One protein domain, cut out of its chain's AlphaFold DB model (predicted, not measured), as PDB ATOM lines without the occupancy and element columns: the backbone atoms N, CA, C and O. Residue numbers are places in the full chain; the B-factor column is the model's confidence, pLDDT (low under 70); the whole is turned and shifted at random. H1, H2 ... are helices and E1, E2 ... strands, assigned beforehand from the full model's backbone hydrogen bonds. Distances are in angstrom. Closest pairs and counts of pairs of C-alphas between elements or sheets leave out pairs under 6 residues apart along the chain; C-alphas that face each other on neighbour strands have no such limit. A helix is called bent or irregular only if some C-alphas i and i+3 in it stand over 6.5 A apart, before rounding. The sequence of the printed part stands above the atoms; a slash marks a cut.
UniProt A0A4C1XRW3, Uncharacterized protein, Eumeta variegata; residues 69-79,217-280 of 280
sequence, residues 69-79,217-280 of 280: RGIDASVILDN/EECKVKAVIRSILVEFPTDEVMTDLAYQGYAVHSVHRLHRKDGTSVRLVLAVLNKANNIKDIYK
ATOM      1  N   ARG A  69     118.820 193.609 201.333       66.19
ATOM      2  CA  ARG A  69     118.412 194.183 200.025       66.19
ATOM      3  C   ARG A  69     119.531 194.817 199.183       66.19
ATOM      4  O   ARG A  69     119.273 195.213 198.051       66.19
ATOM      5  N   GLY A  70     120.747 194.926 199.708       65.75
ATOM      6  CA  GLY A  70     121.876 195.546 199.008       65.75
ATOM      7  C   GLY A  70     123.202 194.825 199.200       65.75
ATOM      8  O   GLY A  70     124.242 195.467 199.086       65.75
ATOM      9  N   ILE A  71     123.184 193.537 199.561       65.75
ATOM     10  CA  ILE A  71     124.420 192.801 199.809       65.75
ATOM     11  C   ILE A  71     124.730 191.806 198.705       65.75
ATOM     12  O   ILE A  71     123.915 190.949 198.380       65.75
ATOM     13  N   ASP A  72     125.960 191.886 198.200       64.69
ATOM     14  CA  ASP A  72     126.507 190.944 197.233       64.69
ATOM     15  C   ASP A  72     126.640 189.554 197.880       64.69
ATOM     16  O   ASP A  72     127.560 189.287 198.669       64.69
ATOM     17  N   ALA A  73     125.712 188.656 197.558       65.31
ATOM     18  CA  ALA A  73     125.830 187.244 197.877       65.31
ATOM     19  C   ALA A  73     126.729 186.576 196.830       65.31
ATOM     20  O   ALA A  73     126.453 186.603 195.636       65.31
ATOM     21  N   SER A  74     127.822 185.959 197.272       70.62
ATOM     22  CA  SER A  74     128.647 185.119 196.403       70.62
ATOM     23  C   SER A  74     128.313 183.663 196.692       70.62
ATOM     24  O   SER A  74     128.586 183.166 197.788       70.62
ATOM     25  N   VAL A  75     127.713 182.972 195.726       62.34
ATOM     26  CA  VAL A  75     127.412 181.546 195.866       62.34
ATOM     27  C   VAL A  75     128.629 180.732 195.445       62.34
ATOM     28  O   VAL A  75     129.142 180.888 194.339       62.34
ATOM     29  N   ILE A  76     129.085 179.849 196.331       67.81
ATOM     30  CA  ILE A  76     130.071 178.825 195.994       67.81
ATOM     31  C   ILE A  76     129.263 177.555 195.754       67.81
ATOM     32  O   ILE A  76     128.832 176.896 196.699       67.81
ATOM     33  N   LEU A  77     129.016 177.233 194.484       60.22
ATOM     34  CA  LEU A  77     128.432 175.950 194.102       60.22
ATOM     35  C   LEU A  77     129.462 174.843 194.358       60.22
ATOM     36  O   LEU A  77     130.146 174.381 193.447       60.22
ATOM     37  N   ASP A  78     129.568 174.412 195.611       55.22
ATOM     38  CA  ASP A  78     130.137 173.110 195.933       55.22
ATOM     39  C   ASP A  78     129.119 172.054 195.494       55.22
ATOM     40  O   ASP A  78     128.344 171.528 196.290       55.22
ATOM     41  N   ASN A  79     129.141 171.705 194.206       52.16
ATOM     42  CA  ASN A  79     128.576 170.449 193.706       52.16
ATOM     43  C   ASN A  79     129.469 169.273 194.153       52.16
ATOM     44  O   ASN A  79     129.873 168.429 193.355       52.16
ATOM     45  N   GLU A 217     117.844 165.286 194.843       63.66
ATOM     46  CA  GLU A 217     117.056 165.464 196.063       63.66
ATOM     47  C   GLU A 217     117.905 165.872 197.282       63.66
ATOM     48  O   GLU A 217     117.398 166.512 198.201       63.66
ATOM     49  N   GLU A 218     119.211 165.586 197.283       67.81
ATOM     50  CA  GLU A 218     120.100 165.863 198.427       67.81
ATOM     51  C   GLU A 218     121.038 167.055 198.201       67.81
ATOM     52  O   GLU A 218     121.845 167.415 199.066       67.81
ATOM     53  N   CYS A 219     120.954 167.691 197.033       70.50
ATOM     54  CA  CYS A 219     121.864 168.761 196.664       70.50
ATOM     55  C   CYS A 219     121.552 170.027 197.479       70.50
ATOM     56  O   CYS A 219     120.645 170.788 197.155       70.50
ATOM     57  N   LYS A 220     122.309 170.280 198.548       87.12
ATOM     58  CA  LYS A 220     122.238 171.526 199.325       87.12
ATOM     59  C   LYS A 220     123.129 172.582 198.677       87.12
ATOM     60  O   LYS A 220     124.301 172.328 198.416       87.12
ATOM     61  N   VAL A 221     122.596 173.777 198.455       88.00
ATOM     62  CA  VAL A 221     123.360 174.912 197.926       88.00
ATOM     63  C   VAL A 221     123.999 175.663 199.087       88.00
ATOM     64  O   VAL A 221     123.337 175.966 200.076       88.00
ATOM     65  N   LYS A 222     125.289 175.979 198.975       91.44
ATOM     66  CA  LYS A 222     126.022 176.771 199.967       91.44
ATOM     67  C   LYS A 222     126.269 178.177 199.429       91.44
ATOM     68  O   LYS A 222     126.960 178.359 198.432       91.44
ATOM     69  N   ALA A 223     125.728 179.186 200.098       91.50
ATOM     70  CA  ALA A 223     125.911 180.587 199.744       91.50
ATOM     71  C   ALA A 223     126.700 181.316 200.834       91.50
ATOM     72  O   ALA A 223     126.431 181.140 202.021       91.50
ATOM     73  N   VAL A 224     127.669 182.148 200.444       94.00
ATOM     74  CA  VAL A 224     128.389 183.021 201.378       94.00
ATOM     75  C   VAL A 224     127.873 184.443 201.205       94.00
ATOM     76  O   VAL A 224     128.100 185.081 200.176       94.00
ATOM     77  N   ILE A 225     127.195 184.947 202.232       93.31
ATOM     78  CA  ILE A 225     126.682 186.314 202.286       93.31
ATOM     79  C   ILE A 225     127.758 187.200 202.902       93.31
ATOM     80  O   ILE A 225     128.279 186.920 203.990       93.31
ATOM     81  N   ARG A 226     128.130 188.256 202.180       92.75
ATOM     82  CA  ARG A 226     129.173 189.192 202.605       92.75
ATOM     83  C   ARG A 226     128.574 190.327 203.434       92.75
ATOM     84  O   ARG A 226     127.369 190.421 203.580       92.75
ATOM     85  N   SER A 227     129.424 191.162 204.022       91.81
ATOM     86  CA  SER A 227     129.087 192.448 204.662       91.81
ATOM     87  C   SER A 227     128.070 192.450 205.819       91.81
ATOM     88  O   SER A 227     127.796 193.526 206.355       91.81
ATOM     89  N   ILE A 228     127.601 191.297 206.302       92.12
ATOM     90  CA  ILE A 228     126.756 191.207 207.504       92.12
ATOM     91  C   ILE A 228     127.559 191.653 208.734       92.12
ATOM     92  O   ILE A 228     128.705 191.244 208.924       92.12
ATOM     93  N   LEU A 229     127.002 192.545 209.554       92.25
ATOM     94  CA  LEU A 229     127.653 192.995 210.788       92.25
ATOM     95  C   LEU A 229     127.750 191.848 211.802       92.25
ATOM     96  O   LEU A 229     126.864 191.007 211.900       92.25
ATOM     97  N   VAL A 230     128.829 191.831 212.586       93.88
ATOM     98  CA  VAL A 230     129.034 190.809 213.631       93.88
ATOM     99  C   VAL A 230     127.986 190.917 214.747       93.88
ATOM    100  O   VAL A 230     127.646 189.918 215.372       93.88
ATOM    101  N   GLU A 231     127.431 192.105 214.965       93.31
ATOM    102  CA  GLU A 231     126.351 192.348 215.930       93.31
ATOM    103  C   GLU A 231     125.032 191.679 215.526       93.31
ATOM    104  O   GLU A 231     124.191 191.423 216.379       93.31
ATOM    105  N   PHE A 232     124.864 191.353 214.243       92.19
ATOM    106  CA  PHE A 232     123.627 190.785 213.726       92.19
ATOM    107  C   PHE A 232     123.583 189.275 214.005       92.19
ATOM    108  O   PHE A 232     124.480 188.564 213.542       92.19
ATOM    109  N   PRO A 233     122.621 188.746 214.775       94.25
ATOM    110  CA  PRO A 233     122.576 187.322 215.092       94.25
ATOM    111  C   PRO A 233     122.238 186.488 213.850       94.25
ATOM    112  O   PRO A 233     121.587 186.947 212.913       94.25
ATOM    113  N   THR A 234     122.684 185.230 213.832       95.75
ATOM    114  CA  THR A 234     122.411 184.305 212.717       95.75
ATOM    115  C   THR A 234     120.926 183.994 212.561       95.75
ATOM    116  O   THR A 234     120.490 183.727 211.444       95.75
ATOM    117  N   ASP A 235     120.156 184.078 213.645       96.00
ATOM    118  CA  ASP A 235     118.716 183.816 213.641       96.00
ATOM    119  C   ASP A 235     117.957 184.877 212.840       96.00
ATOM    120  O   ASP A 235     117.074 184.536 212.060       96.00
ATOM    121  N   GLU A 236     118.356 186.149 212.947       95.50
ATOM    122  CA  GLU A 236     117.780 187.236 212.144       95.50
ATOM    123  C   GLU A 236     118.129 187.093 210.655       95.50
ATOM    124  O   GLU A 236     117.305 187.369 209.787       95.50
ATOM    125  N   VAL A 237     119.332 186.603 210.333       94.44
ATOM    126  CA  VAL A 237     119.691 186.279 208.940       94.44
ATOM    127  C   VAL A 237     118.829 185.128 208.418       94.44
ATOM    128  O   VAL A 237     118.381 185.156 207.275       94.44
ATOM    129  N   MET A 238     118.589 184.108 209.247       95.00
ATOM    130  CA  MET A 238     117.763 182.962 208.878       95.00
ATOM    131  C   MET A 238     116.304 183.367 208.642       95.00
ATOM    132  O   MET A 238     115.719 182.935 207.649       95.00
ATOM    133  N   THR A 239     115.724 184.196 209.516       95.31
ATOM    134  CA  THR A 239     114.343 184.675 209.357       95.31
ATOM    135  C   THR A 239     114.187 185.578 208.142       95.31
ATOM    136  O   THR A 239     113.194 185.435 207.432       95.31
ATOM    137  N   ASP A 240     115.164 186.439 207.839       93.50
ATOM    138  CA  ASP A 240     115.111 187.283 206.642       93.50
ATOM    139  C   ASP A 240     115.197 186.457 205.348       93.50
ATOM    140  O   ASP A 240     114.380 186.620 204.443       93.50
ATOM    141  N   LEU A 241     116.111 185.481 205.283       92.19
ATOM    142  CA  LEU A 241     116.190 184.551 204.150       92.19
ATOM    143  C   LEU A 241     114.892 183.746 203.972       92.19
ATOM    144  O   LEU A 241     114.434 183.552 202.845       92.19
ATOM    145  N   ALA A 242     114.276 183.304 205.071       92.88
ATOM    146  CA  ALA A 242     112.984 182.623 205.032       92.88
ATOM    147  C   ALA A 242     111.853 183.557 204.564       92.88
ATOM    148  O   ALA A 242     111.000 183.139 203.782       92.88
ATOM    149  N   TYR A 243     111.865 184.829 204.981       93.31
ATOM    150  CA  TYR A 243     110.885 185.838 204.562       93.31
ATOM    151  C   TYR A 243     110.983 186.167 203.066       93.31
ATOM    152  O   TYR A 243     109.967 186.395 202.411       93.31
ATOM    153  N   GLN A 244     112.188 186.099 202.498       89.62
ATOM    154  CA  GLN A 244     112.419 186.190 201.052       89.62
ATOM    155  C   GLN A 244     111.977 184.931 200.279       89.62
ATOM    156  O   GLN A 244     112.016 184.910 199.048       89.62
ATOM    157  N   GLY A 245     111.531 183.883 200.980       91.25
ATOM    158  CA  GLY A 245     111.010 182.648 200.396       91.25
ATOM    159  C   GLY A 245     112.054 181.550 200.195       91.25
ATOM    160  O   GLY A 245     111.751 180.540 199.557       91.25
ATOM    161  N   TYR A 246     113.279 181.699 200.705       91.88
ATOM    162  CA  TYR A 246     114.293 180.651 200.593       91.88
ATOM    163  C   TYR A 246     114.074 179.542 201.626       91.88
ATOM    164  O   TYR A 246     113.868 179.792 202.812       91.88
ATOM    165  N   ALA A 247     114.187 178.287 201.182       91.81
ATOM    166  CA  ALA A 247     114.182 177.126 202.066       91.81
ATOM    167  C   ALA A 247     115.564 176.965 202.726       91.81
ATOM    168  O   ALA A 247     116.438 176.260 202.218       91.81
ATOM    169  N   VAL A 248     115.779 177.663 203.842       93.44
ATOM    170  CA  VAL A 248     117.047 177.637 204.584       93.44
ATOM    171  C   VAL A 248     117.159 176.356 205.411       93.44
ATOM    172  O   VAL A 248     116.253 176.011 206.160       93.44
ATOM    173  N   HIS A 249     118.287 175.660 205.289       93.81
ATOM    174  CA  HIS A 249     118.621 174.486 206.094       93.81
ATOM    175  C   HIS A 249     119.412 174.871 207.347       93.81
ATOM    176  O   HIS A 249     119.110 174.412 208.444       93.81
ATOM    177  N   SER A 250     120.459 175.683 207.192       95.38
ATOM    178  CA  SER A 250     121.251 176.185 208.316       95.38
ATOM    179  C   SER A 250     122.021 177.448 207.949       95.38
ATOM    180  O   SER A 250     122.297 177.707 206.778       95.38
ATOM    181  N   VAL A 251     122.387 178.238 208.959       96.69
ATOM    182  CA  VAL A 251     123.166 179.471 208.808       96.69
ATOM    183  C   VAL A 251     124.310 179.452 209.816       96.69
ATOM    184  O   VAL A 251     124.098 179.209 211.000       96.69
ATOM    185  N   HIS A 252     125.531 179.705 209.354       97.25
ATOM    186  CA  HIS A 252     126.734 179.665 210.178       97.25
ATOM    187  C   HIS A 252     127.558 180.934 209.994       97.25
ATOM    188  O   HIS A 252     127.910 181.311 208.875       97.25
ATOM    189  N   ARG A 253     127.927 181.584 211.100       96.62
ATOM    190  CA  ARG A 253     128.903 182.672 211.064       96.62
ATOM    191  C   ARG A 253     130.296 182.100 210.826       96.62
ATOM    192  O   ARG A 253     130.706 181.152 211.490       96.62
ATOM    193  N   LEU A 254     131.030 182.677 209.879       96.25
ATOM    194  CA  LEU A 254     132.420 182.302 209.651       96.25
ATOM    195  C   LEU A 254     133.318 182.997 210.678       96.25
ATOM    196  O   LEU A 254     133.170 184.190 210.940       96.25
ATOM    197  N   HIS A 255     134.281 182.256 211.223       97.06
ATOM    198  CA  HIS A 255     135.280 182.763 212.161       97.06
ATOM    199  C   HIS A 255     136.675 182.691 211.541       97.06
ATOM    200  O   HIS A 255     136.989 181.805 210.743       97.06
ATOM    201  N   ARG A 256     137.530 183.646 211.899       96.25
ATOM    202  CA  ARG A 256     138.968 183.586 211.622       96.25
ATOM    203  C   ARG A 256     139.628 182.526 212.504       96.25
ATOM    204  O   ARG A 256     139.059 182.044 213.478       96.25
ATOM    205  N   LYS A 257     140.885 182.204 212.185       97.00
ATOM    206  CA  LYS A 257     141.712 181.272 212.970       97.00
ATOM    207  C   LYS A 257     141.927 181.726 214.425       97.00
ATOM    208  O   LYS A 257     142.190 180.894 215.281       97.00
ATOM    209  N   ASP A 258     141.835 183.025 214.685       96.75
ATOM    210  CA  ASP A 258     141.926 183.628 216.021       96.75
ATOM    211  C   ASP A 258     140.609 183.534 216.822       96.75
ATOM    212  O   ASP A 258     140.559 183.993 217.956       96.75
ATOM    213  N   GLY A 259     139.545 182.955 216.247       96.81
ATOM    214  CA  GLY A 259     138.211 182.874 216.849       96.81
ATOM    215  C   GLY A 259     137.328 184.097 216.582       96.81
ATOM    216  O   GLY A 259     136.125 184.056 216.847       96.81
ATOM    217  N   THR A 260     137.866 185.167 215.990       96.62
ATOM    218  CA  THR A 260     137.102 186.392 215.735       96.62
ATOM    219  C   THR A 260     136.074 186.167 214.631       96.62
ATOM    220  O   THR A 260     136.414 185.730 213.525       96.62
ATOM    221  N   SER A 261     134.814 186.506 214.910       95.12
ATOM    222  CA  SER A 261     133.727 186.479 213.927       95.12
ATOM    223  C   SER A 261     134.044 187.382 212.739       95.12
ATOM    224  O   SER A 261     134.437 188.539 212.892       95.12
ATOM    225  N   VAL A 262     133.839 186.868 211.533       95.75
ATOM    226  CA  VAL A 262     133.976 187.637 210.297       95.75
ATOM    227  C   VAL A 262     132.610 188.182 209.900       95.75
ATOM    228  O   VAL A 262     131.574 187.595 210.205       95.75
ATOM    229  N   ARG A 263     132.604 189.293 209.157       95.38
ATOM    230  CA  ARG A 263     131.423 189.843 208.474       95.38
ATOM    231  C   ARG A 263     130.989 188.997 207.266       95.38
ATOM    232  O   ARG A 263     130.739 189.526 206.186       95.38
ATOM    233  N   LEU A 264     131.020 187.676 207.430       95.06
ATOM    234  CA  LEU A 264     130.673 186.671 206.435       95.06
ATOM    235  C   LEU A 264     129.806 185.605 207.103       95.06
ATOM    236  O   LEU A 264     130.125 185.121 208.194       95.06
ATOM    237  N   VAL A 265     128.743 185.214 206.415       95.81
ATOM    238  CA  VAL A 265     127.812 184.188 206.878       95.81
ATOM    239  C   VAL A 265     127.651 183.143 205.783       95.81
ATOM    240  O   VAL A 265     127.411 183.482 204.628       95.81
ATOM    241  N   LEU A 266     127.811 181.874 206.141       96.00
ATOM    242  CA  LEU A 266     127.552 180.728 205.280       96.00
ATOM    243  C   LEU A 266     126.105 180.274 205.487       96.00
ATOM    244  O   LEU A 266     125.764 179.786 206.562       96.00
ATOM    245  N   ALA A 267     125.274 180.407 204.462       94.81
ATOM    246  CA  ALA A 267     123.920 179.877 204.428       94.81
ATOM    247  C   ALA A 267     123.891 178.576 203.618       94.81
ATOM    248  O   ALA A 267     124.400 178.509 202.498       94.81
ATOM    249  N   VAL A 268     123.292 177.540 204.187       94.00
ATOM    250  CA  VAL A 268     122.999 176.275 203.520       94.00
ATOM    251  C   VAL A 268     121.520 176.293 203.167       94.00
ATOM    252  O   VAL A 268     120.672 176.394 204.052       94.00
ATOM    253  N   LEU A 269     121.212 176.220 201.878       91.88
ATOM    254  CA  LEU A 269     119.865 176.289 201.325       91.88
ATOM    255  C   LEU A 269     119.498 174.941 200.698       91.88
ATOM    256  O   LEU A 269     120.333 174.290 200.065       91.88
ATOM    257  N   ASN A 270     118.245 174.525 200.841       89.50
ATOM    258  CA  ASN A 270     117.717 173.364 200.130       89.50
ATOM    259  C   ASN A 270     117.469 173.740 198.670       89.50
ATOM    260  O   ASN A 270     116.896 174.796 198.424       89.50
ATOM    261  N   LYS A 271     117.863 172.888 197.709       82.25
ATOM    262  CA  LYS A 271     117.640 173.107 196.269       82.25
ATOM    263  C   LYS A 271     116.149 173.269 195.966       82.25
ATOM    264  O   LYS A 271     115.426 172.307 195.751       82.25
ATOM    265  N   ALA A 272     115.706 174.519 195.959       74.56
ATOM    266  CA  ALA A 272     114.378 174.952 195.569       74.56
ATOM    267  C   ALA A 272     114.465 175.757 194.267       74.56
ATOM    268  O   ALA A 272     115.508 176.323 193.923       74.56
ATOM    269  N   ASN A 273     113.351 175.817 193.533       68.69
ATOM    270  CA  ASN A 273     113.292 176.442 192.208       68.69
ATOM    271  C   ASN A 273     113.671 177.937 192.212       68.69
ATOM    272  O   ASN A 273     114.099 178.449 191.180       68.69
ATOM    273  N   ASN A 274     113.562 178.615 193.359       73.94
ATOM    274  CA  ASN A 274     113.833 180.044 193.526       73.94
ATOM    275  C   ASN A 274     115.298 180.400 193.829       73.94
ATOM    276  O   ASN A 274     115.642 181.575 193.833       73.94
ATOM    277  N   ILE A 275     116.197 179.432 194.036       70.62
ATOM    278  CA  ILE A 275     117.617 179.749 194.301       70.62
ATOM    279  C   ILE A 275     118.294 180.403 193.090       70.62
ATOM    280  O   ILE A 275     119.300 181.094 193.238       70.62
ATOM    281  N   LYS A 276     117.731 180.234 191.888       75.69
ATOM    282  CA  LYS A 276     118.238 180.848 190.653       75.69
ATOM    283  C   LYS A 276     118.344 182.377 190.741       75.69
ATOM    284  O   LYS A 276     119.233 182.941 190.111       75.69
ATOM    285  N   ASP A 277     117.507 183.015 191.554       74.56
ATOM    286  CA  ASP A 277     117.480 184.473 191.691       74.56
ATOM    287  C   ASP A 277     118.639 185.022 192.540       74.56
ATOM    288  O   ASP A 277     118.940 186.208 192.465       74.56
ATOM    289  N   ILE A 278     119.350 184.163 193.282       72.12
ATOM    290  CA  ILE A 278     120.503 184.558 194.111       72.12
ATOM    291  C   ILE A 278     121.763 184.805 193.257       72.12
ATOM    292  O   ILE A 278     122.703 185.451 193.712       72.12
ATOM    293  N   TYR A 279     121.812 184.297 192.020       66.88
ATOM    294  CA  TYR A 279     123.011 184.356 191.167       66.88
ATOM    295  C   TYR A 279     123.089 185.580 190.241       66.88
ATOM    296  O   TYR A 279     123.971 185.611 189.382       66.88
ATOM    297  N   LYS A 280     122.155 186.530 190.340       62.06
ATOM    298  CA  LYS A 280     122.057 187.661 189.411       62.06
ATOM    299  C   LYS A 280     122.741 188.909 189.954       62.06
ATOM    300  O   LYS A 280     123.440 189.557 189.144       62.06
TER     301      LYS A 280
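This is residues 69 to 79 and 217 to 280 of the 280 residues of an uncharacterized protein of Eumeta variegata (UniProt A0A4C1XRW3). A strongly twisted sheet of four strands has the helix H1 packed over one face, covering the E4 and E3 part of it, while the small helix H2 follows E4 and grazes the sheet near E1. The tight turn of the E3 and E4 hairpin, at Asp 258, and the first residue of H2, Asn 273, mark the two far ends of the domain. The printed part has 75 residues, with four named strands and two named helices in the order E1, E2, H1, E3, E4, H2. The sheet's order is E1, E2, E4, E3, antiparallel throughout, and the class is mixed, helices and strands. The whole is compact, with a radius of gyration of the C-alphas of 12.2 A and spans of 36 by 25 by 21 A.

The inner strand E4, residues 261 to 270, is 24.9 A long from C-alpha 261 at (133.727, 186.479, 213.927) to C-alpha 270 at (117.717, 173.364, 200.130), and it bends by 61 degrees at residue 264. E3 is residues 248 to 255, 20.4 A. E2 is residues 220 to 225, 15.7 A. E1 is residues 73 to 76, 9.6 A, and begins at C-alpha 73 at (125.830, 187.244, 197.877). H1 is residues 234 to 243, 14.2 A. H2 is residues 273 to 279, 12.6 A, and is only just irregular: C-alphas 273 and 276 are 6.8 A apart.

E4 and E3, a hairpin, are antiparallel at 159 degrees, with N 252 and O 266 within hydrogen-bond range at 2.8 A. E2 and E4 are antiparallel at 152 degrees, with N 223 and O 267 at 2.8 A. E1 and E2 are antiparallel at 139 degrees, with N 74 and O 224 at 3.0 A. The edge strands are E1 and E3, which are apart. H1 is on the sheet at a height of 9.0 A, over E4 and E3, and makes two layers with it, a helix on one face of a sheet. It runs slantwise to the strands, at 35 degrees to E3 on the local plane; its closest C-alphas to E3 are those of Thr 234 and Val 251, 6.3 A. E2, H1 and E3 form a split strand-helix-strand unit, two strands running the same way with E4 between them, and its crossover is right-handed. H2 only grazes the sheet, with residues 275 to 279; the closest C-alphas of H2 and E1 are those of Tyr 279 and Val 75, 7.0 A. H1 and H2 are apart. In H1 every O i to N i+4 pair is within hydrogen-bond range; in H2 it is 0 of 3, beside 3 of 4 O i to N i+3 pairs.

The C-alphas farthest apart are those of Asp 258 and Asn 273, 37.9 A. Residues 80 to 216 are not printed, and C-alphas 79 and 217 are 12.8 A apart across this cut, which lies in the link from E1 to E2. Of the links that are printed whole, none is long. The mean pLDDT of the printed part is 85.5; it is under 70 at residues 69 to 73, 75 to 79, 217 to 218, 273 and 279 to 280.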